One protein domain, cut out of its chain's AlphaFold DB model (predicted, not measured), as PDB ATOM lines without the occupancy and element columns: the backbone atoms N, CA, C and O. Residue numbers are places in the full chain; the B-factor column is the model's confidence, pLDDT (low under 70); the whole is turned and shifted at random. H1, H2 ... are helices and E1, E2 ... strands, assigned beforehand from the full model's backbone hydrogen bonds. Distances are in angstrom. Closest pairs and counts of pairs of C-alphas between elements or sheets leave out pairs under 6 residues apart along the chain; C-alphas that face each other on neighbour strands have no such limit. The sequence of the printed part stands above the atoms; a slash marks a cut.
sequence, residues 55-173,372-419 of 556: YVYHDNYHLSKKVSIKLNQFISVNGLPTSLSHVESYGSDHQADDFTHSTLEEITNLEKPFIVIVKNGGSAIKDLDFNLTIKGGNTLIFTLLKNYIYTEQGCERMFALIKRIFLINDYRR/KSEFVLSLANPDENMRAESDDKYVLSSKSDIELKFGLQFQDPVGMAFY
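Overview. This is residues 55 to 173 and 372 to 419 of the 556 residues of an uncharacterized protein of Theileria orientalis strain Shintoku (UniProt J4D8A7). One twisted sheet of eight strands forms a wall through the domain, with helices H1, H4 and H5 over one face of it; the two longest helices, H1 and H4, cross each other there. The short helix H3 lies away from the sheet, and residues 167 to 173 stick out as a free tail. The printed part has 167 residues with five named helices and eight named strands, in the order E1 H1 E2 H2 H3 E3 E4 E5 H4 H5 E6 E7 E8. The sheet is mixed, in the order E2 E1 E3 E5 E4 E8 E7 E6, and the class is mixed, helices and strands. The whole is compact, with a radius of gyration of the C-alphas of 15.6 A and spans of 45 by 43 by 32 A.

Arrangement. E1, residues 55 to 58, H1, residues 62 to 77, and E2, residues 82 to 86, form a strand-helix-strand unit, two parallel neighbour strands with a helix between, and its crossover is right-handed. N 56 and O 83 are 2.8 A apart, within hydrogen-bond range. H2, residues 87 to 90, is on the sheet but over none of its strands; H3, residues 104 to 108, is not on it. E3, residues 114 to 120, is parallel to E1 at 8 degrees, with N 116 and O 55 2.8 A apart; E2, H2, H3 and E3 form a split strand-helix-strand unit, with E1 between the two strands in the sheet, and its crossover is right-handed. H1 is on the sheet at a height of 7.7 A, over E1 and E3, and runs along the strands, at 4 degrees to E1 on the local plane; its closest C-alphas to E3 are those of Ser 64 and Val 118, 5.5 A apart. E4, residues 130 to 135, and E5, residues 139 to 144, are an antiparallel hairpin, with N 133 and O 141 2.9 A apart. E5 is parallel to E3, with N 142 and O 117 2.8 A apart. H4, residues 152 to 166, is on the sheet and touches H1 with residues 155 to 159 alone, at a steep tilt of 59 degrees, the same way; the closest C-alphas are those of Leu 71 and Phe 159, 6.2 A apart. H5, residues 372 to 378, is on the same face as H4, and the two are only just apart, their closest C-alphas 8.0 A from each other. E6, residues 385 to 390, E7, residues 393 to 397, and E8, residues 404 to 410, form a meander, each strand the antiparallel neighbour of the one before; N 387 and O 395 are 2.9 A apart, N 406 and O 394 3.2 A. E8 is parallel to E4 at 24 degrees, with N 132 and O 407 2.8 A apart. Every O i to N i+4 pair is within hydrogen-bond range in H1, H3, H4 and H5, while H2 is too short for such a pair.

Along the chain. E1 begins at C-alpha 55, (4.020, -20.507, -34.922). From first to last C-alpha H1 measures 22.9 A, E3 20.1 A, H4 21.0 A and E8 19.2 A. H4 ends at C-alpha 166, (2.886, -33.246, -33.301), and E8 at C-alpha 410, (16.739, -34.835, -29.013).

Size, cuts and confidence. The two C-alphas farthest apart are those of His 62 and Arg 173, 46.4 A. Residues 174 to 371 are not printed, and C-alphas 173 and 372 are 23.9 A apart across the cut. The link from H2 to H3, residues 91 to 103, is long. The mean pLDDT of the printed part is 74.8; 49 residues are under 70, among them 87 to 103 and 395 to 403.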
ATOM      1  N   TYR A  55       3.192 -21.657 -34.574       89.38
ATOM      2  CA  TYR A  55       4.020 -20.507 -34.922       89.38
ATOM      3  C   TYR A  55       5.225 -20.991 -35.712       89.38
ATOM      4  O   TYR A  55       5.979 -21.848 -35.253       89.38
ATOM      5  N   VAL A  56       5.404 -20.437 -36.907       89.25
ATOM      6  CA  VAL A  56       6.564 -20.707 -37.750       89.25
ATOM      7  C   VAL A  56       7.494 -19.501 -37.699       89.25
ATOM      8  O   VAL A  56       7.116 -18.396 -38.088       89.25
ATOM      9  N   TYR A  57       8.726 -19.726 -37.258       88.94
ATOM     10  CA  TYR A  57       9.778 -18.724 -37.213       88.94
ATOM     11  C   TYR A  57      10.845 -18.983 -38.273       88.94
ATOM     12  O   TYR A  57      11.114 -20.123 -38.668       88.94
ATOM     13  N   HIS A  58      11.465 -17.908 -38.741       87.44
ATOM     14  CA  HIS A  58      12.627 -17.968 -39.619       87.44
ATOM     15  C   HIS A  58      13.691 -16.965 -39.178       87.44
ATOM     16  O   HIS A  58      13.363 -15.897 -38.656       87.44
ATOM     17  N   ASP A  59      14.957 -17.305 -39.407       84.19
ATOM     18  CA  ASP A  59      16.062 -16.357 -39.266       84.19
ATOM     19  C   ASP A  59      16.137 -15.376 -40.459       84.19
ATOM     20  O   ASP A  59      15.326 -15.416 -41.391       84.19
ATOM     21  N   ASN A  60      17.132 -14.489 -40.446       80.56
ATOM     22  CA  ASN A  60      17.323 -13.458 -41.471       80.56
ATOM     23  C   ASN A  60      17.760 -14.000 -42.854       80.56
ATOM     24  O   ASN A  60      17.953 -13.221 -43.791       80.56
ATOM     25  N   TYR A  61      17.933 -15.313 -43.028       83.06
ATOM     26  CA  TYR A  61      18.429 -15.884 -44.278       83.06
ATOM     27  C   TYR A  61      17.311 -16.065 -45.328       83.06
ATOM     28  O   TYR A  61      16.169 -16.408 -45.031       83.06
ATOM     29  N   HIS A  62      17.617 -15.855 -46.614       85.62
ATOM     30  CA  HIS A  62      16.594 -15.944 -47.671       85.62
ATOM     31  C   HIS A  62      16.027 -17.369 -47.823       85.62
ATOM     32  O   HIS A  62      14.830 -17.558 -48.049       85.62
ATOM     33  N   LEU A  63      16.892 -18.385 -47.713       86.44
ATOM     34  CA  LEU A  63      16.510 -19.789 -47.880       86.44
ATOM     35  C   LEU A  63      15.580 -20.276 -46.760       86.44
ATOM     36  O   LEU A  63      14.549 -20.874 -47.056       86.44
ATOM     37  N   SER A  64      15.906 -19.974 -45.501       86.69
ATOM     38  CA  SER A  64      15.073 -20.300 -44.335       86.69
ATOM     39  C   SER A  64      13.709 -19.621 -44.432       86.69
ATOM     40  O   SER A  64      12.692 -20.297 -44.315       86.69
ATOM     41  N   LYS A  65      13.661 -18.328 -44.785       89.00
ATOM     42  CA  LYS A  65      12.405 -17.603 -45.022       89.00
ATOM     43  C   LYS A  65      11.539 -18.281 -46.087       89.00
ATOM     44  O   LYS A  65      10.339 -18.456 -45.884       89.00
ATOM     45  N   LYS A  66      12.132 -18.688 -47.215       90.25
ATOM     46  CA  LYS A  66      11.408 -19.367 -48.303       90.25
ATOM     47  C   LYS A  66      10.823 -20.712 -47.851       90.25
ATOM     48  O   LYS A  66       9.671 -21.004 -48.164       90.25
ATOM     49  N   VAL A  67      11.595 -21.500 -47.102       90.50
ATOM     50  CA  VAL A  67      11.141 -22.778 -46.526       90.50
ATOM     51  C   VAL A  67      10.024 -22.547 -45.504       90.50
ATOM     52  O   VAL A  67       8.971 -23.167 -45.619       90.50
ATOM     53  N   SER A  68      10.184 -21.602 -44.574       91.69
ATOM     54  CA  SER A  68       9.174 -21.286 -43.554       91.69
ATOM     55  C   SER A  68       7.848 -20.816 -44.143       91.69
ATOM     56  O   SER A  68       6.795 -21.238 -43.670       91.69
ATOM     57  N   ILE A  69       7.864 -20.000 -45.206       92.12
ATOM     58  CA  ILE A  69       6.636 -19.606 -45.917       92.12
ATOM     59  C   ILE A  69       5.910 -20.845 -46.450       92.12
ATOM     60  O   ILE A  69       4.697 -20.968 -46.279       92.12
ATOM     61  N   LYS A  70       6.643 -21.775 -47.076       94.06
ATOM     62  CA  LYS A  70       6.055 -22.985 -47.656       94.06
ATOM     63  C   LYS A  70       5.531 -23.943 -46.580       94.06
ATOM     64  O   LYS A  70       4.431 -24.468 -46.728       94.06
ATOM     65  N   LEU A  71       6.255 -24.112 -45.472       91.94
ATOM     66  CA  LEU A  71       5.786 -24.889 -44.318       91.94
ATOM     67  C   LEU A  71       4.517 -24.289 -43.704       91.94
ATOM     68  O   LEU A  71       3.551 -25.011 -43.470       91.94
ATOM     69  N   ASN A  72       4.478 -22.967 -43.518       91.75
ATOM     70  CA  ASN A  72       3.297 -22.266 -43.015       91.75
ATOM     71  C   ASN A  72       2.083 -22.450 -43.946       91.75
ATOM     72  O   ASN A  72       0.966 -22.652 -43.475       91.75
ATOM     73  N   GLN A  73       2.291 -22.450 -45.268       92.19
ATOM     74  CA  GLN A  73       1.235 -22.772 -46.236       92.19
ATOM     75  C   GLN A  73       0.729 -24.209 -46.074       92.19
ATOM     76  O   GLN A  73      -0.481 -24.411 -46.019       92.19
ATOM     77  N   PHE A  74       1.619 -25.201 -45.954       91.50
ATOM     78  CA  PHE A  74       1.204 -26.593 -45.754       91.50
ATOM     79  C   PHE A  74       0.407 -26.790 -44.460       91.50
ATOM     80  O   PHE A  74      -0.623 -27.466 -44.481       91.50
ATOM     81  N   ILE A  75       0.823 -26.157 -43.360       89.44
ATOM     82  CA  ILE A  75       0.097 -26.193 -42.081       89.44
ATOM     83  C   ILE A  75      -1.302 -25.578 -42.242       89.44
ATOM     84  O   ILE A  75      -2.297 -26.213 -41.894       89.44
ATOM     85  N   SER A  76      -1.391 -24.388 -42.845       89.25
ATOM     86  CA  SER A  76      -2.663 -23.686 -43.059       89.25
ATOM     87  C   SER A  76      -3.633 -24.466 -43.954       89.25
ATOM     88  O   SER A  76      -4.815 -24.568 -43.632       89.25
ATOM     89  N   VAL A  77      -3.144 -25.076 -45.041       90.38
ATOM     90  CA  VAL A  77      -3.960 -25.888 -45.966       90.38
ATOM     91  C   VAL A  77      -4.534 -27.135 -45.283       90.38
ATOM     92  O   VAL A  77      -5.610 -27.591 -45.655       90.38
ATOM     93  N   ASN A  78      -3.870 -27.658 -44.248       84.56
ATOM     94  CA  ASN A  78      -4.374 -28.775 -43.442       84.56
ATOM     95  C   ASN A  78      -5.359 -28.332 -42.335       84.56
ATOM     96  O   ASN A  78      -5.681 -29.127 -41.454       84.56
ATOM     97  N   GLY A  79      -5.844 -27.083 -42.366       81.19
ATOM     98  CA  GLY A  79      -6.859 -26.572 -41.440       81.19
ATOM     99  C   GLY A  79      -6.329 -26.194 -40.055       81.19
ATOM    100  O   GLY A  79      -7.116 -26.047 -39.124       81.19
ATOM    101  N   LEU A  80      -5.010 -26.044 -39.899       85.81
ATOM    102  CA  LEU A  80      -4.381 -25.714 -38.621       85.81
ATOM    103  C   LEU A  80      -4.097 -24.204 -38.537       85.81
ATOM    104  O   LEU A  80      -3.416 -23.667 -39.420       85.81
ATOM    105  N   PRO A  81      -4.579 -23.507 -37.490       84.75
ATOM    106  CA  PRO A  81      -4.226 -22.117 -37.225       84.75
ATOM    107  C   PRO A  81      -2.710 -21.946 -37.145       84.75
ATOM    108  O   PRO A  81      -2.046 -22.592 -36.333       84.75
ATOM    109  N   THR A  82      -2.165 -21.068 -37.982       88.44
ATOM    110  CA  THR A  82      -0.723 -20.847 -38.062       88.44
ATOM    111  C   THR A  82      -0.399 -19.384 -38.288       88.44
ATOM    112  O   THR A  82      -1.162 -18.657 -38.928       88.44
ATOM    113  N   SER A  83       0.746 -18.947 -37.780       87.19
ATOM    114  CA  SER A  83       1.283 -17.629 -38.086       87.19
ATOM    115  C   SER A  83       2.781 -17.695 -38.349       87.19
ATOM    116  O   SER A  83       3.490 -18.560 -37.836       87.19
ATOM    117  N   LEU A  84       3.246 -16.787 -39.204       86.50
ATOM    118  CA  LEU A  84       4.635 -16.683 -39.626       86.50
ATOM    119  C   LEU A  84       5.239 -15.424 -39.010       86.50
ATOM    120  O   LEU A  84       4.647 -14.347 -39.104       86.50
ATOM    121  N   SER A  85       6.405 -15.537 -38.387       82.94
ATOM    122  CA  SER A  85       7.066 -14.409 -37.725       82.94
ATOM    123  C   SER A  85       8.592 -14.515 -37.792       82.94
ATOM    124  O   SER A  85       9.148 -15.578 -38.062       82.94
ATOM    125  N   HIS A  86       9.289 -13.396 -37.589       75.25
ATOM    126  CA  HIS A  86      10.754 -13.380 -37.520       75.25
ATOM    127  C   HIS A  86      11.226 -13.818 -36.125       75.25
ATOM    128  O   HIS A  86      10.556 -13.490 -35.148       75.25
ATOM    129  N   VAL A  87      12.361 -14.515 -35.990       66.19
ATOM    130  CA  VAL A  87      12.843 -14.997 -34.670       66.19
ATOM    131  C   VAL A  87      12.982 -13.858 -33.638       66.19
ATOM    132  O   VAL A  87      12.602 -14.039 -32.488       66.19
ATOM    133  N   GLU A  88      13.396 -12.655 -34.054       60.06
ATOM    134  CA  GLU A  88      13.526 -11.471 -33.172       60.06
ATOM    135  C   GLU A  88      12.185 -10.948 -32.613       60.06
ATOM    136  O   GLU A  88      12.162 -10.191 -31.647       60.06
ATOM    137  N   SER A  89      11.045 -11.338 -33.194       52.84
ATOM    138  CA  SER A  89       9.721 -10.888 -32.732       52.84
ATOM    139  C   SER A  89       9.185 -11.653 -31.512       52.84
ATOM    140  O   SER A  89       8.119 -11.314 -31.007       52.84
ATOM    141  N   TYR A  90       9.915 -12.665 -31.027       48.62
ATOM    142  CA  TYR A  90       9.544 -13.479 -29.863       48.62
ATOM    143  C   TYR A  90      10.072 -12.920 -28.519       48.62
ATOM    144  O   TYR A  90       9.706 -13.420 -27.461       48.62
ATOM    145  N   GLY A  91      10.891 -11.860 -28.540       42.97
ATOM    146  CA  GLY A  91      11.477 -11.228 -27.351       42.97
ATOM    147  C   GLY A  91      12.908 -10.752 -27.622       42.97
ATOM    148  O   GLY A  91      13.621 -11.364 -28.412       42.97
ATOM    149  N   SER A  92      13.320  -9.642 -27.010       35.22
ATOM    150  CA  SER A  92      14.486  -8.844 -27.423       35.22
ATOM    151  C   SER A  92      15.876  -9.436 -27.156       35.22
ATOM    152  O   SER A  92      16.839  -8.834 -27.617       35.22
ATOM    153  N   ASP A  93      16.019 -10.577 -26.472       39.53
ATOM    154  CA  ASP A  93      17.333 -10.991 -25.939       39.53
ATOM    155  C   ASP A  93      17.741 -12.454 -26.183       39.53
ATOM    156  O   ASP A  93      18.748 -12.893 -25.634       39.53
ATOM    157  N   HIS A  94      17.034 -13.214 -27.028       43.09
ATOM    158  CA  HIS A  94      17.256 -14.663 -27.111       43.09
ATOM    159  C   HIS A  94      17.742 -15.168 -28.476       43.09
ATOM    160  O   HIS A  94      17.066 -15.036 -29.499       43.09
ATOM    161  N   GLN A  95      18.931 -15.783 -28.494       48.62
ATOM    162  CA  GLN A  95      19.418 -16.546 -29.649       48.62
ATOM    163  C   GLN A  95      18.529 -17.787 -29.847       48.62
ATOM    164  O   GLN A  95      17.903 -18.267 -28.907       48.62
ATOM    165  N   ALA A  96      18.498 -18.378 -31.048       47.34
ATOM    166  CA  ALA A  96      17.738 -19.611 -31.331       47.34
ATOM    167  C   ALA A  96      18.091 -20.813 -30.419       47.34
ATOM    168  O   ALA A  96      17.417 -21.850 -30.433       47.34
ATOM    169  N   ASP A  97      19.148 -20.676 -29.626       44.91
ATOM    170  CA  ASP A  97      19.581 -21.653 -28.648       44.91
ATOM    171  C   ASP A  97      18.933 -21.444 -27.265       44.91
ATOM    172  O   ASP A  97      18.718 -22.449 -26.607       44.91
ATOM    173  N   ASP A  98      18.434 -20.250 -26.911       48.50
ATOM    174  CA  ASP A  98      17.763 -19.934 -25.626       48.50
ATOM    175  C   ASP A  98      16.334 -20.495 -25.487       48.50
ATOM    176  O   ASP A  98      15.688 -20.360 -24.449       48.50
ATOM    177  N   PHE A  99      15.834 -21.210 -26.498       53.88
ATOM    178  CA  PHE A  99      14.611 -22.023 -26.407       53.88
ATOM    179  C   PHE A  99      14.779 -23.251 -25.466       53.88
ATOM    180  O   PHE A  99      14.159 -24.287 -25.687       53.88
ATOM    181  N   THR A 100      15.698 -23.208 -24.495       50.97
ATOM    182  CA  THR A 100      16.326 -24.366 -23.828       50.97
ATOM    183  C   THR A 100      15.670 -24.848 -22.545       50.97
ATOM    184  O   THR A 100      16.019 -25.943 -22.103       50.97
ATOM    185  N   HIS A 101      14.740 -24.106 -21.948       52.09
ATOM    186  CA  HIS A 101      14.215 -24.457 -20.626       52.09
ATOM    187  C   HIS A 101      12.700 -24.633 -20.643       52.09
ATOM    188  O   HIS A 101      11.956 -23.711 -20.332       52.09
ATOM    189  N   SER A 102      12.252 -25.849 -20.967       59.69
ATOM    190  CA  SER A 102      10.865 -26.243 -20.732       59.69
ATOM    191  C   SER A 102      10.631 -26.453 -19.237       59.69
ATOM    192  O   SER A 102      11.168 -27.395 -18.658       59.69
ATOM    193  N   THR A 103       9.855 -25.575 -18.602       68.94
ATOM    194  CA  THR A 103       9.389 -25.752 -17.216       68.94
ATOM    195  C   THR A 103       8.219 -26.740 -17.153       68.94
ATOM    196  O   THR A 103       7.557 -27.003 -18.158       68.94
ATOM    197  N   LEU A 104       7.924 -27.271 -15.961       70.25
ATOM    198  CA  LEU A 104       6.753 -28.128 -15.722       70.25
ATOM    199  C   LEU A 104       5.445 -27.476 -16.205       70.25
ATOM    200  O   LEU A 104       4.603 -28.134 -16.812       70.25
ATOM    201  N   GLU A 105       5.292 -26.175 -15.958       73.12
ATOM    202  CA  GLU A 105       4.138 -25.390 -16.400       73.12
ATOM    203  C   GLU A 105       4.032 -25.347 -17.931       73.12
ATOM    204  O   GLU A 105       2.938 -25.340 -18.486       73.12
ATOM    205  N   GLU A 106       5.161 -25.378 -18.646       72.06
ATOM    206  CA  GLU A 106       5.144 -25.426 -20.107       72.06
ATOM    207  C   GLU A 106       4.698 -26.776 -20.656       72.06
ATOM    208  O   GLU A 106       4.087 -26.819 -21.720       72.06
ATOM    209  N   ILE A 107       5.022 -27.860 -19.953       74.12
ATOM    210  CA  ILE A 107       4.727 -29.229 -20.385       74.12
ATOM    211  C   ILE A 107       3.252 -29.566 -20.146       74.12
ATOM    212  O   ILE A 107       2.652 -30.287 -20.942       74.12
ATOM    213  N   THR A 108       2.657 -29.041 -19.073       75.62
ATOM    214  CA  THR A 108       1.262 -29.325 -18.701       75.62
ATOM    215  C   THR A 108       0.242 -28.370 -19.326       75.62
ATOM    216  O   THR A 108      -0.952 -28.677 -19.337       75.62
ATOM    217  N   ASN A 109       0.680 -27.233 -19.876       79.19
ATOM    218  CA  ASN A 109      -0.182 -26.272 -20.562       79.19
ATOM    219  C   ASN A 109      -0.520 -26.750 -21.989       79.19
ATOM    220  O   ASN A 109       0.343 -26.767 -22.867       79.19
ATOM    221  N   LEU A 110      -1.787 -27.110 -22.219       83.81
ATOM    222  CA  LEU A 110      -2.281 -27.698 -23.471       83.81
ATOM    223  C   LEU A 110      -2.743 -26.636 -24.485       83.81
ATOM    224  O   LEU A 110      -3.127 -26.971 -25.603       83.81
ATOM    225  N   GLU A 111      -2.715 -25.357 -24.122       79.75
ATOM    226  CA  GLU A 111      -3.044 -24.218 -24.980       79.75
ATOM    227  C   GLU A 111      -1.810 -23.645 -25.679       79.75
ATOM    228  O   GLU A 111      -1.933 -22.858 -26.631       79.75
ATOM    229  N   LYS A 112      -0.615 -24.043 -25.222       78.88
ATOM    230  CA  LYS A 112       0.637 -23.594 -25.818       78.88
ATOM    231  C   LYS A 112       0.709 -24.000 -27.287       78.88
ATOM    232  O   LYS A 112       0.413 -25.135 -27.658       78.88
ATOM    233  N   PRO A 113       1.140 -23.075 -28.150       83.38
ATOM    234  CA  PRO A 113       1.270 -23.375 -29.555       83.38
ATOM    235  C   PRO A 113       2.505 -24.241 -29.816       83.38
ATOM    236  O   PRO A 113       3.519 -24.144 -29.120       83.38
ATOM    237  N   PHE A 114       2.446 -25.029 -30.881       87.62
ATOM    238  CA  PHE A 114       3.606 -25.691 -31.449       87.62
ATOM    239  C   PHE A 114       4.466 -24.685 -32.207       87.62
ATOM    240  O   PHE A 114       3.981 -23.913 -33.033       87.62
ATOM    241  N   ILE A 115       5.761 -24.703 -31.937       87.69
ATOM    242  CA  ILE A 115       6.738 -23.788 -32.504       87.69
ATOM    243  C   ILE A 115       7.591 -24.555 -33.512       87.69
ATOM    244  O   ILE A 115       8.120 -25.628 -33.228       87.69
ATOM    245  N   VAL A 116       7.741 -23.994 -34.706       89.44
ATOM    246  CA  VAL A 116       8.612 -24.520 -35.757       89.44
ATOM    247  C   VAL A 116       9.585 -23.425 -36.154       89.44
ATOM    248  O   VAL A 116       9.179 -22.390 -36.664       89.44
ATOM    249  N   ILE A 117      10.874 -23.644 -35.947       88.94
ATOM    250  CA  ILE A 117      11.929 -22.685 -36.274       88.94
ATOM    251  C   ILE A 117      12.722 -23.229 -37.450       88.94
ATOM    252  O   ILE A 117      13.173 -24.371 -37.415       88.94
ATOM    253  N   VAL A 118      12.937 -22.411 -38.475       89.38
ATOM    254  CA  VAL A 118      13.850 -22.736 -39.574       89.38
ATOM    255  C   VAL A 118      15.037 -21.785 -39.524       89.38
ATOM    256  O   VAL A 118      14.879 -20.575 -39.703       89.38
ATOM    257  N   LYS A 119      16.230 -22.333 -39.289       87.62
ATOM    258  CA  LYS A 119      17.488 -21.581 -39.238       87.62
ATOM    259  C   LYS A 119      18.504 -22.113 -40.241       87.62
ATOM    260  O   LYS A 119      18.465 -23.280 -40.624       87.62
ATOM    261  N   ASN A 120      19.420 -21.259 -40.672       83.12
ATOM    262  CA  ASN A 120      20.555 -21.624 -41.504       83.12
ATOM    263  C   ASN A 120      21.755 -21.980 -40.613       83.12
ATOM    264  O   ASN A 120      22.217 -21.165 -39.819       83.12
ATOM    265  N   GLY A 121      22.260 -23.207 -40.734       70.31
ATOM    266  CA  GLY A 121      23.236 -23.773 -39.802       70.31
ATOM    267  C   GLY A 121      24.674 -23.308 -39.987       70.31
ATOM    268  O   GLY A 121      25.452 -23.435 -39.047       70.31
ATOM    269  N   GLY A 122      25.051 -22.802 -41.167       58.75
ATOM    270  CA  GLY A 122      26.403 -22.316 -41.503       58.75
ATOM    271  C   GLY A 122      27.549 -23.348 -41.433       58.75
ATOM    272  O   GLY A 122      28.492 -23.267 -42.220       58.75
ATOM    273  N   SER A 123      27.471 -24.337 -40.540       57.12
ATOM    274  CA  SER A 123      28.441 -25.399 -40.289       57.12
ATOM    275  C   SER A 123      28.058 -26.679 -41.036       57.12
ATOM    276  O   SER A 123      26.891 -27.053 -41.137       57.12
ATOM    277  N   ALA A 124      29.060 -27.333 -41.621       50.91
ATOM    278  CA  ALA A 124      28.884 -28.534 -42.420       50.91
ATOM    279  C   ALA A 124      29.103 -29.778 -41.553       50.91
ATOM    280  O   ALA A 124      30.242 -30.192 -41.339       50.91
ATOM    281  N   ILE A 125      28.022 -30.423 -41.119       56.88
ATOM    282  CA  ILE A 125      28.082 -31.873 -40.930       56.88
ATOM    283  C   ILE A 125      28.048 -32.445 -42.349       56.88
ATOM    284  O   ILE A 125      27.062 -32.265 -43.061       56.88
ATOM    285  N   LYS A 126      29.161 -33.034 -42.808       58.88
ATOM    286  CA  LYS A 126      29.225 -33.653 -44.142       58.88
ATOM    287  C   LYS A 126      28.085 -34.681 -44.281       58.88
ATOM    288  O   LYS A 126      27.839 -35.439 -43.342       58.88
ATOM    289  N   ASP A 127      27.433 -34.662 -45.446       68.75
ATOM    290  CA  ASP A 127      26.387 -35.591 -45.916       68.75
ATOM    291  C   ASP A 127      24.965 -35.460 -45.336       68.75
ATOM    292  O   ASP A 127      24.191 -36.406 -45.432       68.75
ATOM    293  N   LEU A 128      24.577 -34.298 -44.798       74.31
ATOM    294  CA  LEU A 128      23.193 -34.033 -44.372       74.31
ATOM    295  C   LEU A 128      22.591 -32.808 -45.087       74.31
ATOM    296  O   LEU A 128      23.278 -31.808 -45.312       74.31
ATOM    297  N   ASP A 129      21.294 -32.877 -45.383       77.12
ATOM    298  CA  ASP A 129      20.478 -31.795 -45.943       77.12
ATOM    299  C   ASP A 129      20.015 -30.830 -44.846       77.12
ATOM    300  O   ASP A 129      20.182 -29.613 -44.944       77.12
ATOM    301  N   PHE A 130      19.478 -31.362 -43.750       83.62
ATOM    302  CA  PHE A 130      19.100 -30.574 -42.579       83.62
ATOM    303  C   PHE A 130      19.284 -31.367 -41.284       83.62
ATOM    304  O   PHE A 130      19.358 -32.591 -41.283       83.62
ATOM    305  N   ASN A 131      19.353 -30.667 -40.159       85.00
ATOM    306  CA  ASN A 131      19.287 -31.266 -38.830       85.00
ATOM    307  C   ASN A 131      17.967 -30.862 -38.169       85.00
ATOM    308  O   ASN A 131      17.620 -29.679 -38.170       85.00
ATOM    309  N   LEU A 132      17.232 -31.832 -37.636       86.62
ATOM    310  CA  LEU A 132      16.013 -31.614 -36.871       86.62
ATOM    311  C   LEU A 132      16.332 -31.769 -35.385       86.62
ATOM    312  O   LEU A 132      16.701 -32.849 -34.934       86.62
ATOM    313  N   THR A 133      16.155 -30.698 -34.622       85.25
ATOM    314  CA  THR A 133      16.260 -30.732 -33.163       85.25
ATOM    315  C   THR A 133      14.867 -30.672 -32.548       85.25
ATOM    316  O   THR A 133      14.103 -29.747 -32.831       85.25
ATOM    317  N   ILE A 134      14.547 -31.644 -31.697       82.88
ATOM    318  CA  ILE A 134      13.310 -31.694 -30.912       82.88
ATOM    319  C   ILE A 134      13.614 -31.141 -29.518       82.88
ATOM    320  O   ILE A 134      14.408 -31.731 -28.784       82.88
ATOM    321  N   LYS A 135      12.996 -30.009 -29.153       77.44
ATOM    322  CA  LYS A 135      13.185 -29.366 -27.845       77.44
ATOM    323  C   LYS A 135      11.960 -29.554 -26.943       77.44
ATOM    324  O   LYS A 135      10.949 -28.880 -27.142       77.44
ATOM    325  N   GLY A 136      12.100 -30.459 -25.963       65.50
ATOM    326  CA  GLY A 136      11.418 -30.570 -24.654       65.50
ATOM    327  C   GLY A 136       9.882 -30.533 -24.561       65.50
ATOM    328  O   GLY A 136       9.284 -31.399 -23.929       65.50
ATOM    329  N   GLY A 137       9.220 -29.549 -25.164       67.06
ATOM    330  CA  GLY A 137       7.806 -29.251 -24.924       67.06
ATOM    331  C   GLY A 137       6.986 -29.146 -26.200       67.06
ATOM    332  O   GLY A 137       6.055 -29.908 -26.414       67.06
ATOM    333  N   ASN A 138       7.330 -28.208 -27.073       78.06
ATOM    334  CA  ASN A 138       6.467 -27.802 -28.183       78.06
ATOM    335  C   ASN A 138       7.251 -27.300 -29.403       78.06
ATOM    336  O   ASN A 138       6.640 -26.777 -30.330       78.06
ATOM    337  N   THR A 139       8.584 -27.419 -29.408       84.31
ATOM    338  CA  THR A 139       9.441 -26.733 -30.382       84.31
ATOM    339  C   THR A 139      10.226 -27.710 -31.258       84.31
ATOM    340  O   THR A 139      10.914 -28.603 -30.761       84.31
ATOM    341  N   LEU A 140      10.166 -27.495 -32.573       88.56
ATOM    342  CA  LEU A 140      11.014 -28.144 -33.575       88.56
ATOM    343  C   LEU A 140      11.925 -27.119 -34.230       88.56
ATOM    344  O   LEU A 140      11.460 -26.081 -34.697       88.56
ATOM    345  N   ILE A 141      13.214 -27.433 -34.323       88.38
ATOM    346  CA  ILE A 141      14.195 -26.587 -35.000       88.38
ATOM    347  C   ILE A 141      14.743 -27.340 -36.203       88.38
ATOM    348  O   ILE A 141      15.465 -28.324 -36.061       88.38
ATOM    349  N   PHE A 142      14.438 -26.840 -37.391       89.56
ATOM    350  CA  PHE A 142      15.052 -27.263 -38.636       89.56
ATOM    351  C   PHE A 142      16.266 -26.384 -38.924       89.56
ATOM    352  O   PHE A 142      16.143 -25.198 -39.228       89.56
ATOM    353  N   THR A 143      17.449 -26.977 -38.849       88.50
ATOM    354  CA  THR A 143      18.708 -26.331 -39.214       88.50
ATOM    355  C   THR A 143      19.087 -26.761 -40.625       88.50
ATOM    356  O   THR A 143      19.551 -27.882 -40.828       88.50
ATOM    357  N   LEU A 144      18.876 -25.884 -41.605       87.38
ATOM    358  CA  LEU A 144      19.250 -26.116 -42.999       87.38
ATOM    359  C   LEU A 144      20.776 -26.073 -43.124       87.38
ATOM    360  O   LEU A 144      21.404 -25.102 -42.692       87.38
ATOM    361  N   LEU A 145      21.377 -27.118 -43.687       83.62
ATOM    362  CA  LEU A 145      22.828 -27.217 -43.837       83.62
ATOM    363  C   LEU A 145      23.266 -26.706 -45.213       83.62
ATOM    364  O   LEU A 145      22.456 -26.503 -46.115       83.62
ATOM    365  N   LYS A 146      24.575 -26.491 -45.387       73.19
ATOM    366  CA  LYS A 146      25.148 -25.858 -46.590       73.19
ATOM    367  C   LYS A 146      24.778 -26.562 -47.907       73.19
ATOM    368  O   LYS A 146      24.765 -25.911 -48.948       73.19
ATOM    369  N   ASN A 147      24.487 -27.860 -47.855       70.75
ATOM    370  CA  ASN A 147      24.143 -28.666 -49.024       70.75
ATOM    371  C   ASN A 147      22.639 -28.662 -49.352       70.75
ATOM    372  O   ASN A 147      22.261 -29.188 -50.394       70.75
ATOM    373  N   TYR A 148      21.789 -28.061 -48.509       79.81
ATOM    374  CA  TYR A 148      20.347 -28.059 -48.726       79.81
ATOM    375  C   TYR A 148      19.964 -27.293 -49.994       79.81
ATOM    376  O   TYR A 148      20.172 -26.079 -50.103       79.81
ATOM    377  N   ILE A 149      19.323 -27.990 -50.931       78.50
ATOM    378  CA  ILE A 149      18.714 -27.393 -52.116       78.50
ATOM    379  C   ILE A 149      17.211 -27.294 -51.874       78.50
ATOM    380  O   ILE A 149      16.546 -28.288 -51.590       78.50
ATOM    381  N   TYR A 150      16.657 -26.087 -52.017       83.88
ATOM    382  CA  TYR A 150      15.211 -25.896 -51.925       83.88
ATOM    383  C   TYR A 150      14.492 -26.754 -52.971       83.88
ATOM    384  O   TYR A 150      14.633 -26.524 -54.174       83.88
ATOM    385  N   THR A 151      13.652 -27.667 -52.498       84.38
ATOM    386  CA  THR A 151      12.705 -28.433 -53.306       84.38
ATOM    387  C   THR A 151      11.347 -28.433 -52.614       84.38
ATOM    388  O   THR A 151      11.258 -28.359 -51.387       84.38
ATOM    389  N   GLU A 152      10.268 -28.490 -53.392       83.81
ATOM    390  CA  GLU A 152       8.919 -28.591 -52.822       83.81
ATOM    391  C   GLU A 152       8.748 -29.898 -52.040       83.81
ATOM    392  O   GLU A 152       8.253 -29.867 -50.917       83.81
ATOM    393  N   GLN A 153       9.294 -30.998 -52.566       80.75
ATOM    394  CA  GLN A 153       9.332 -32.305 -51.906       80.75
ATOM    395  C   GLN A 153      10.076 -32.272 -50.558       80.75
ATOM    396  O   GLN A 153       9.617 -32.869 -49.589       80.75
ATOM    397  N   GLY A 154      11.184 -31.526 -50.452       82.12
ATOM    398  CA  GLY A 154      11.881 -31.317 -49.179       82.12
ATOM    399  C   GLY A 154      10.989 -30.644 -48.133       82.12
ATOM    400  O   GLY A 154      10.897 -31.111 -46.998       82.12
ATOM    401  N   CYS A 155      10.251 -29.604 -48.528       87.94
ATOM    402  CA  CYS A 155       9.285 -28.935 -47.651       87.94
ATOM    403  C   CYS A 155       8.093 -29.838 -47.285       87.94
ATOM    404  O   CYS A 155       7.646 -29.814 -46.138       87.94
ATOM    405  N   GLU A 156       7.579 -30.639 -48.224       86.88
ATOM    406  CA  GLU A 156       6.523 -31.628 -47.958       86.88
ATOM    407  C   GLU A 156       6.979 -32.661 -46.926       86.88
ATOM    408  O   GLU A 156       6.236 -32.983 -45.997       86.88
ATOM    409  N   ARG A 157       8.227 -33.127 -47.029       83.81
ATOM    410  CA  ARG A 157       8.804 -34.069 -46.069       83.81
ATOM    411  C   ARG A 157       9.008 -33.442 -44.692       83.81
ATOM    412  O   ARG A 157       8.660 -34.058 -43.687       83.81
ATOM    413  N   MET A 158       9.527 -32.216 -44.625       88.56
ATOM    414  CA  MET A 158       9.628 -31.470 -43.363       88.56
ATOM    415  C   MET A 158       8.245 -31.301 -42.712       88.56
ATOM    416  O   MET A 158       8.102 -31.499 -41.508       88.56
ATOM    417  N   PHE A 159       7.203 -31.024 -43.503       90.00
ATOM    418  CA  PHE A 159       5.826 -30.999 -43.012       90.00
ATOM    419  C   PHE A 159       5.329 -32.379 -42.549       90.00
ATOM    420  O   PHE A 159       4.681 -32.472 -41.506       90.00
ATOM    421  N   ALA A 160       5.664 -33.461 -43.255       86.44
ATOM    422  CA  ALA A 160       5.339 -34.820 -42.826       86.44
ATOM    423  C   ALA A 160       5.968 -35.153 -41.460       86.44
ATOM    424  O   ALA A 160       5.295 -35.732 -40.609       86.44
ATOM    425  N   LEU A 161       7.211 -34.719 -41.213       86.69
ATOM    426  CA  LEU A 161       7.865 -34.833 -39.905       86.69
ATOM    427  C   LEU A 161       7.119 -34.038 -38.826       86.69
ATOM    428  O   LEU A 161       6.817 -34.598 -37.776       86.69
ATOM    429  N   ILE A 162       6.742 -32.780 -39.096       89.56
ATOM    430  CA  ILE A 162       5.925 -31.963 -38.173       89.56
ATOM    431  C   ILE A 162       4.617 -32.690 -37.837       89.56
ATOM    432  O   ILE A 162       4.254 -32.827 -36.670       89.56
ATOM    433  N   LYS A 163       3.918 -33.208 -38.852       87.50
ATOM    434  CA  LYS A 163       2.650 -33.924 -38.680       87.50
ATOM    435  C   LYS A 163       2.823 -35.201 -37.855       87.50
ATOM    436  O   LYS A 163       2.023 -35.445 -36.955       87.50
ATOM    437  N   ARG A 164       3.863 -35.997 -38.112       84.06
ATOM    438  CA  ARG A 164       4.162 -37.213 -37.336       84.06
ATOM    439  C   ARG A 164       4.497 -36.887 -35.886       84.06
ATOM    440  O   ARG A 164       3.906 -37.472 -34.982       84.06
ATOM    441  N   ILE A 165       5.359 -35.900 -35.657       86.31
ATOM    442  CA  ILE A 165       5.822 -35.547 -34.312       86.31
ATOM    443  C   ILE A 165       4.720 -34.881 -33.486       86.31
ATOM    444  O   ILE A 165       4.590 -35.219 -32.317       86.31
ATOM    445  N   PHE A 166       3.875 -34.023 -34.067       85.81
ATOM    446  CA  PHE A 166       2.886 -33.246 -33.301       85.81
ATOM    447  C   PHE A 166       1.426 -33.692 -33.434       85.81
ATOM    448  O   PHE A 166       0.648 -33.431 -32.525       85.81
ATOM    449  N   LEU A 167       1.027 -34.391 -34.504       78.31
ATOM    450  CA  LEU A 167      -0.402 -34.572 -34.817       78.31
ATOM    451  C   LEU A 167      -0.892 -36.021 -34.917       78.31
ATOM    452  O   LEU A 167      -2.090 -36.241 -34.740       78.31
ATOM    453  N   ILE A 168      -0.028 -36.992 -35.233       74.62
ATOM    454  CA  ILE A 168      -0.450 -38.402 -35.311       74.62
ATOM    455  C   ILE A 168      -0.716 -38.948 -33.902       74.62
ATOM    456  O   ILE A 168       0.124 -38.802 -33.010       74.62
ATOM    457  N   ASN A 169      -1.893 -39.562 -33.750       65.56
ATOM    458  CA  ASN A 169      -2.440 -40.112 -32.515       65.56
ATOM    459  C   ASN A 169      -2.606 -41.627 -32.677       65.56
ATOM    460  O   ASN A 169      -3.432 -42.036 -33.487       65.56
ATOM    461  N   ASP A 170      -1.907 -42.434 -31.878       54.94
ATOM    462  CA  ASP A 170      -2.050 -43.898 -31.887       54.94
ATOM    463  C   ASP A 170      -2.085 -44.470 -30.460       54.94
ATOM    464  O   ASP A 170      -1.386 -45.422 -30.147       54.94
ATOM    465  N   TYR A 171      -2.912 -43.902 -29.577       61.16
ATOM    466  CA  TYR A 171      -2.995 -44.370 -28.185       61.16
ATOM    467  C   TYR A 171      -4.299 -45.111 -27.921       61.16
ATOM    468  O   TYR A 171      -5.393 -44.590 -28.184       61.16
ATOM    469  N   ARG A 172      -4.203 -46.344 -27.409       56.31
ATOM    470  CA  ARG A 172      -5.366 -47.198 -27.149       56.31
ATOM    471  C   ARG A 172      -5.566 -47.430 -25.651       56.31
ATOM    472  O   ARG A 172      -4.655 -47.795 -24.935       56.31
ATOM    473  N   ARG A 173      -6.835 -47.319 -25.235       54.84
ATOM    474  CA  ARG A 173      -7.416 -47.805 -23.964       54.84
ATOM    475  C   ARG A 173      -6.691 -47.363 -22.688       54.84
ATOM    476  O   ARG A 173      -5.833 -48.062 -22.171       54.84
ATOM    477  N   LYS A 372      15.019 -44.128 -28.538       72.00
ATOM    478  CA  LYS A 372      15.309 -43.200 -29.641       72.00
ATOM    479  C   LYS A 372      15.167 -43.884 -31.004       72.00
ATOM    480  O   LYS A 372      14.590 -43.306 -31.919       72.00
ATOM    481  N   SER A 373      15.642 -45.121 -31.125       71.19
ATOM    482  CA  SER A 373      15.566 -45.911 -32.358       71.19
ATOM    483  C   SER A 373      14.122 -46.212 -32.762       71.19
ATOM    484  O   SER A 373      13.761 -46.017 -33.919       71.19
ATOM    485  N   GLU A 374      13.274 -46.619 -31.815       73.19
ATOM    486  CA  GLU A 374      11.839 -46.815 -32.065       73.19
ATOM    487  C   GLU A 374      11.150 -45.514 -32.474       73.19
ATOM    488  O   GLU A 374      10.355 -45.499 -33.416       73.19
ATOM    489  N   PHE A 375      11.483 -44.404 -31.805       78.38
ATOM    490  CA  PHE A 375      10.923 -43.104 -32.152       78.38
ATOM    491  C   PHE A 375      11.285 -42.742 -33.585       78.38
ATOM    492  O   PHE A 375      10.421 -42.373 -34.374       78.38
ATOM    493  N   VAL A 376      12.557 -42.882 -33.941       75.88
ATOM    494  CA  VAL A 376      13.060 -42.593 -35.279       75.88
ATOM    495  C   VAL A 376      12.344 -43.451 -36.325       75.88
ATOM    496  O   VAL A 376      11.846 -42.902 -37.305       75.88
ATOM    497  N   LEU A 377      12.199 -44.758 -36.085       75.38
ATOM    498  CA  LEU A 377      11.454 -45.664 -36.968       75.38
ATOM    499  C   LEU A 377       9.997 -45.219 -37.165       75.38
ATOM    500  O   LEU A 377       9.484 -45.279 -38.282       75.38
ATOM    501  N   SER A 378       9.346 -44.699 -36.121       77.12
ATOM    502  CA  SER A 378       7.973 -44.174 -36.218       77.12
ATOM    503  C   SER A 378       7.840 -42.948 -37.144       77.12
ATOM    504  O   SER A 378       6.745 -42.629 -37.625       77.12
ATOM    505  N   LEU A 379       8.948 -42.259 -37.451       78.88
ATOM    506  CA  LEU A 379       8.959 -41.091 -38.335       78.88
ATOM    507  C   LEU A 379       8.934 -41.455 -39.828       78.88
ATOM    508  O   LEU A 379       8.658 -40.574 -40.649       78.88
ATOM    509  N   ALA A 380       9.210 -42.704 -40.205       75.56
ATOM    510  CA  ALA A 380       9.203 -43.139 -41.603       75.56
ATOM    511  C   ALA A 380       7.772 -43.314 -42.144       75.56
ATOM    512  O   ALA A 380       6.875 -43.794 -41.444       75.56
ATOM    513  N   ASN A 381       7.534 -42.923 -43.399       73.38
ATOM    514  CA  ASN A 381       6.303 -43.299 -44.094       73.38
ATOM    515  C   ASN A 381       6.315 -44.783 -44.503       73.38
ATOM    516  O   ASN A 381       7.390 -45.353 -44.660       73.38
ATOM    517  N   PRO A 382       5.142 -45.425 -44.693       71.75
ATOM    518  CA  PRO A 382       5.071 -46.843 -45.075       71.75
ATOM    519  C   PRO A 382       5.790 -47.185 -46.391       71.75
ATOM    520  O   PRO A 382       6.096 -48.343 -46.652       71.75
ATOM    521  N   ASP A 383       6.006 -46.185 -47.243       71.06
ATOM    522  CA  ASP A 383       6.671 -46.250 -48.541       71.06
ATOM    523  C   ASP A 383       8.132 -45.764 -48.519       71.06
ATOM    524  O   ASP A 383       8.799 -45.807 -49.555       71.06
ATOM    525  N   GLU A 384       8.634 -45.336 -47.358       72.69
ATOM    526  CA  GLU A 384      10.007 -44.875 -47.153       72.69
ATOM    527  C   GLU A 384      10.852 -45.954 -46.464       72.69
ATOM    528  O   GLU A 384      10.429 -46.591 -45.501       72.69
ATOM    529  N   ASN A 385      12.093 -46.111 -46.919       70.50
ATOM    530  CA  ASN A 385      13.088 -46.940 -46.253       70.50
ATOM    531  C   ASN A 385      13.976 -46.055 -45.379       70.50
ATOM    532  O   ASN A 385      14.655 -45.149 -45.879       70.50
ATOM    533  N   MET A 386      13.998 -46.352 -44.081       73.25
ATOM    534  CA  MET A 386      14.848 -45.673 -43.112       73.25
ATOM    535  C   MET A 386      16.094 -46.492 -42.803       73.25
ATOM    536  O   MET A 386      16.006 -47.676 -42.482       73.25
ATOM    537  N   ARG A 387      17.259 -45.847 -42.863       74.69
ATOM    538  CA  ARG A 387      18.544 -46.442 -42.494       74.69
ATOM    539  C   ARG A 387      19.266 -45.548 -41.493       74.69
ATOM    540  O   ARG A 387      19.436 -44.357 -41.738       74.69
ATOM    541  N   ALA A 388      19.724 -46.132 -40.391       73.25
ATOM    542  CA  ALA A 388      20.674 -45.479 -39.497       73.25
ATOM    543  C   ALA A 388      22.094 -45.612 -40.075       73.25
ATOM    544  O   ALA A 388      22.527 -46.719 -40.407       73.25
ATOM    545  N   GLU A 389      22.806 -44.495 -40.225       70.31
ATOM    546  CA  GLU A 389      24.235 -44.483 -40.583       70.31
ATOM    547  C   GLU A 389      25.130 -44.327 -39.344       70.31
ATOM    548  O   GLU A 389      26.250 -44.834 -39.328       70.31
ATOM    549  N   SER A 390      24.632 -43.656 -38.302       66.75
ATOM    550  CA  SER A 390      25.241 -43.553 -36.968       66.75
ATOM    551  C   SER A 390      24.174 -43.170 -35.930       66.75
ATOM    552  O   SER A 390      23.056 -42.835 -36.316       66.75
ATOM    553  N   ASP A 391      24.523 -43.120 -34.640       62.16
ATOM    554  CA  ASP A 391      23.589 -42.867 -33.519       62.16
ATOM    555  C   ASP A 391      22.714 -41.598 -33.665       62.16
ATOM    556  O   ASP A 391      21.585 -41.536 -33.162       62.16
ATOM    557  N   ASP A 392      23.203 -40.597 -34.404       66.31
ATOM    558  CA  ASP A 392      22.515 -39.323 -34.673       66.31
ATOM    559  C   ASP A 392      22.188 -39.060 -36.155       66.31
ATOM    560  O   ASP A 392      21.629 -38.009 -36.486       66.31
ATOM    561  N   LYS A 393      22.544 -39.976 -37.068       69.81
ATOM    562  CA  LYS A 393      22.406 -39.764 -38.520       69.81
ATOM    563  C   LYS A 393      21.483 -40.790 -39.146       69.81
ATOM    564  O   LYS A 393      21.767 -41.990 -39.124       69.81
ATOM    565  N   TYR A 394      20.432 -40.287 -39.785       70.94
ATOM    566  CA  TYR A 394      19.413 -41.113 -40.405       70.94
ATOM    567  C   TYR A 394      19.200 -40.704 -41.860       70.94
ATOM    568  O   TYR A 394      19.083 -39.529 -42.210       70.94
ATOM    569  N   VAL A 395      19.140 -41.707 -42.724       68.62
ATOM    570  CA  VAL A 395      18.852 -41.540 -44.143       68.62
ATOM    571  C   VAL A 395      17.455 -42.071 -44.395       68.62
ATOM    572  O   VAL A 395      17.155 -43.223 -44.074       68.62
ATOM    573  N   LEU A 396      16.602 -41.225 -44.968       68.56
ATOM    574  CA  LEU A 396      15.331 -41.654 -45.530       68.56
ATOM    575  C   LEU A 396      15.460 -41.673 -47.045       68.56
ATOM    576  O   LEU A 396      15.739 -40.659 -47.684       68.56
ATOM    577  N   SER A 397      15.228 -42.850 -47.607       62.94
ATOM    578  CA  SER A 397      15.105 -43.040 -49.047       62.94
ATOM    579  C   SER A 397      13.639 -43.302 -49.377       62.94
ATOM    580  O   SER A 397      12.984 -44.127 -48.740       62.94
ATOM    581  N   SER A 398      13.106 -42.561 -50.343       60.75
ATOM    582  CA  SER A 398      11.776 -42.797 -50.910       60.75
ATOM    583  C   SER A 398      11.922 -43.458 -52.283       60.75
ATOM    584  O   SER A 398      13.015 -43.518 -52.842       60.75
ATOM    585  N   LYS A 399      10.817 -43.942 -52.856       55.78
ATOM    586  CA  LYS A 399      10.775 -44.426 -54.247       55.78
ATOM    587  C   LYS A 399      11.062 -43.328 -55.281       55.78
ATOM    588  O   LYS A 399      11.308 -43.650 -56.438       55.78
ATOM    589  N   SER A 400      10.988 -42.055 -54.897       55.72
ATOM    590  CA  SER A 400      11.478 -40.933 -55.700       55.72
ATOM    591  C   SER A 400      13.003 -40.854 -55.607       55.72
ATOM    592  O   SER A 400      13.515 -40.875 -54.494       55.72
ATOM    593  N   ASP A 401      13.705 -40.681 -56.731       55.03
ATOM    594  CA  ASP A 401      15.181 -40.627 -56.874       55.03
ATOM    595  C   ASP A 401      15.922 -39.544 -56.040       55.03
ATOM    596  O   ASP A 401      17.097 -39.260 -56.273       55.03
ATOM    597  N   ILE A 402      15.255 -38.894 -55.087       59.72
ATOM    598  CA  ILE A 402      15.817 -37.883 -54.193       59.72
ATOM    599  C   ILE A 402      15.906 -38.485 -52.790       59.72
ATOM    600  O   ILE A 402      14.901 -38.660 -52.099       59.72
ATOM    601  N   GLU A 403      17.131 -38.796 -52.370       67.44
ATOM    602  CA  GLU A 403      17.452 -39.144 -50.987       67.44
ATOM    603  C   GLU A 403      17.508 -37.865 -50.145       67.44
ATOM    604  O   GLU A 403      18.274 -36.956 -50.461       67.44
ATOM    605  N   LEU A 404      16.713 -37.797 -49.073       70.94
ATOM    606  CA  LEU A 404      16.783 -36.721 -48.082       70.94
ATOM    607  C   LEU A 404      17.503 -37.244 -46.840       70.94
ATOM    608  O   LEU A 404      17.028 -38.157 -46.156       70.94
ATOM    609  N   LYS A 405      18.653 -36.650 -46.530       76.44
ATOM    610  CA  LYS A 405      19.499 -37.036 -45.397       76.44
ATOM    611  C   LYS A 405      19.319 -36.043 -44.264       76.44
ATOM    612  O   LYS A 405      19.594 -34.858 -44.440       76.44
ATOM    613  N   PHE A 406      18.891 -36.494 -43.088       75.12
ATOM    614  CA  PHE A 406      18.709 -35.590 -41.955       75.12
ATOM    615  C   PHE A 406      19.280 -36.144 -40.652       75.12
ATOM    616  O   PHE A 406      19.256 -37.340 -40.371       75.12
ATOM    617  N   GLY A 407      19.823 -35.234 -39.849       75.94
ATOM    618  CA  GLY A 407      20.173 -35.517 -38.462       75.94
ATOM    619  C   GLY A 407      18.939 -35.383 -37.580       75.94
ATOM    620  O   GLY A 407      18.097 -34.518 -37.839       75.94
ATOM    621  N   LEU A 408      18.828 -36.222 -36.551       77.56
ATOM    622  CA  LEU A 408      17.815 -36.055 -35.512       77.56
ATOM    623  C   LEU A 408      18.499 -35.928 -34.155       77.56
ATOM    624  O   LEU A 408      19.163 -36.855 -33.692       77.56
ATOM    625  N   GLN A 409      18.301 -34.781 -33.518       78.56
ATOM    626  CA  GLN A 409      18.793 -34.497 -32.180       78.56
ATOM    627  C   GLN A 409      17.618 -34.323 -31.230       78.56
ATOM    628  O   GLN A 409      16.695 -33.550 -31.492       78.56
ATOM    629  N   PHE A 410      17.676 -35.023 -30.106       74.12
ATOM    630  CA  PHE A 410      16.739 -34.835 -29.013       74.12
ATOM    631  C   PHE A 410      17.430 -34.029 -27.935       74.12
ATOM    632  O   PHE A 410      18.555 -34.339 -27.550       74.12
ATOM    633  N   GLN A 411      16.749 -32.999 -27.458       72.12
ATOM    634  CA  GLN A 411      17.022 -32.502 -26.125       72.12
ATOM    635  C   GLN A 411      16.259 -33.393 -25.146       72.12
ATOM    636  O   GLN A 411      15.099 -33.724 -25.409       72.12
ATOM    637  N   ASP A 412      16.894 -33.787 -24.045       65.62
ATOM    638  CA  ASP A 412      16.210 -34.565 -23.016       65.62
ATOM    639  C   ASP A 412      14.977 -33.794 -22.513       65.62
ATOM    640  O   ASP A 412      15.041 -32.570 -22.329       65.62
ATOM    641  N   PRO A 413      13.835 -34.473 -22.321       63.97
ATOM    642  CA  PRO A 413      12.674 -33.849 -21.711       63.97
ATOM    643  C   PRO A 413      13.052 -33.453 -20.274       63.97
ATOM    644  O   PRO A 413      13.592 -34.263 -19.519       63.97
ATOM    645  N   VAL A 414      12.836 -32.188 -19.901       56.41
ATOM    646  CA  VAL A 414      13.310 -31.638 -18.618       56.41
ATOM    647  C   VAL A 414      12.698 -32.413 -17.452       56.41
ATOM    648  O   VAL A 414      11.536 -32.211 -17.124       56.41
ATOM    649  N   GLY A 415      13.485 -33.299 -16.833       54.50
ATOM    650  CA  GLY A 415      13.088 -34.069 -15.651       54.50
ATOM    651  C   GLY A 415      11.826 -34.922 -15.834       54.50
ATOM    652  O   GLY A 415      11.077 -35.080 -14.874       54.50
ATOM    653  N   MET A 416      11.544 -35.399 -17.053       61.16
ATOM    654  CA  MET A 416      10.255 -35.999 -17.425       61.16
ATOM    655  C   MET A 416      10.403 -37.327 -18.169       61.16
ATOM    656  O   MET A 416      11.350 -37.535 -18.916       61.16
ATOM    657  N   ALA A 417       9.392 -38.192 -18.046       65.62
ATOM    658  CA  ALA A 417       9.219 -39.365 -18.911       65.62
ATOM    659  C   ALA A 417       8.587 -39.021 -20.282       65.62
ATOM    660  O   ALA A 417       8.593 -39.857 -21.190       65.62
ATOM    661  N   PHE A 418       8.035 -37.809 -20.429       78.00
ATOM    662  CA  PHE A 418       7.226 -37.370 -21.569       78.00
ATOM    663  C   PHE A 418       7.722 -36.043 -22.145       78.00
ATOM    664  O   PHE A 418       8.069 -35.126 -21.401       78.00
ATOM    665  N   TYR A 419       7.666 -35.903 -23.466       80.69
ATOM    666  CA  TYR A 419       7.759 -34.596 -24.116       80.69
ATOM    667  C   TYR A 419       6.414 -33.858 -24.039       80.69
ATOM    668  O   TYR A 419       5.358 -34.486 -24.109       80.69
TER     669      TYR A 419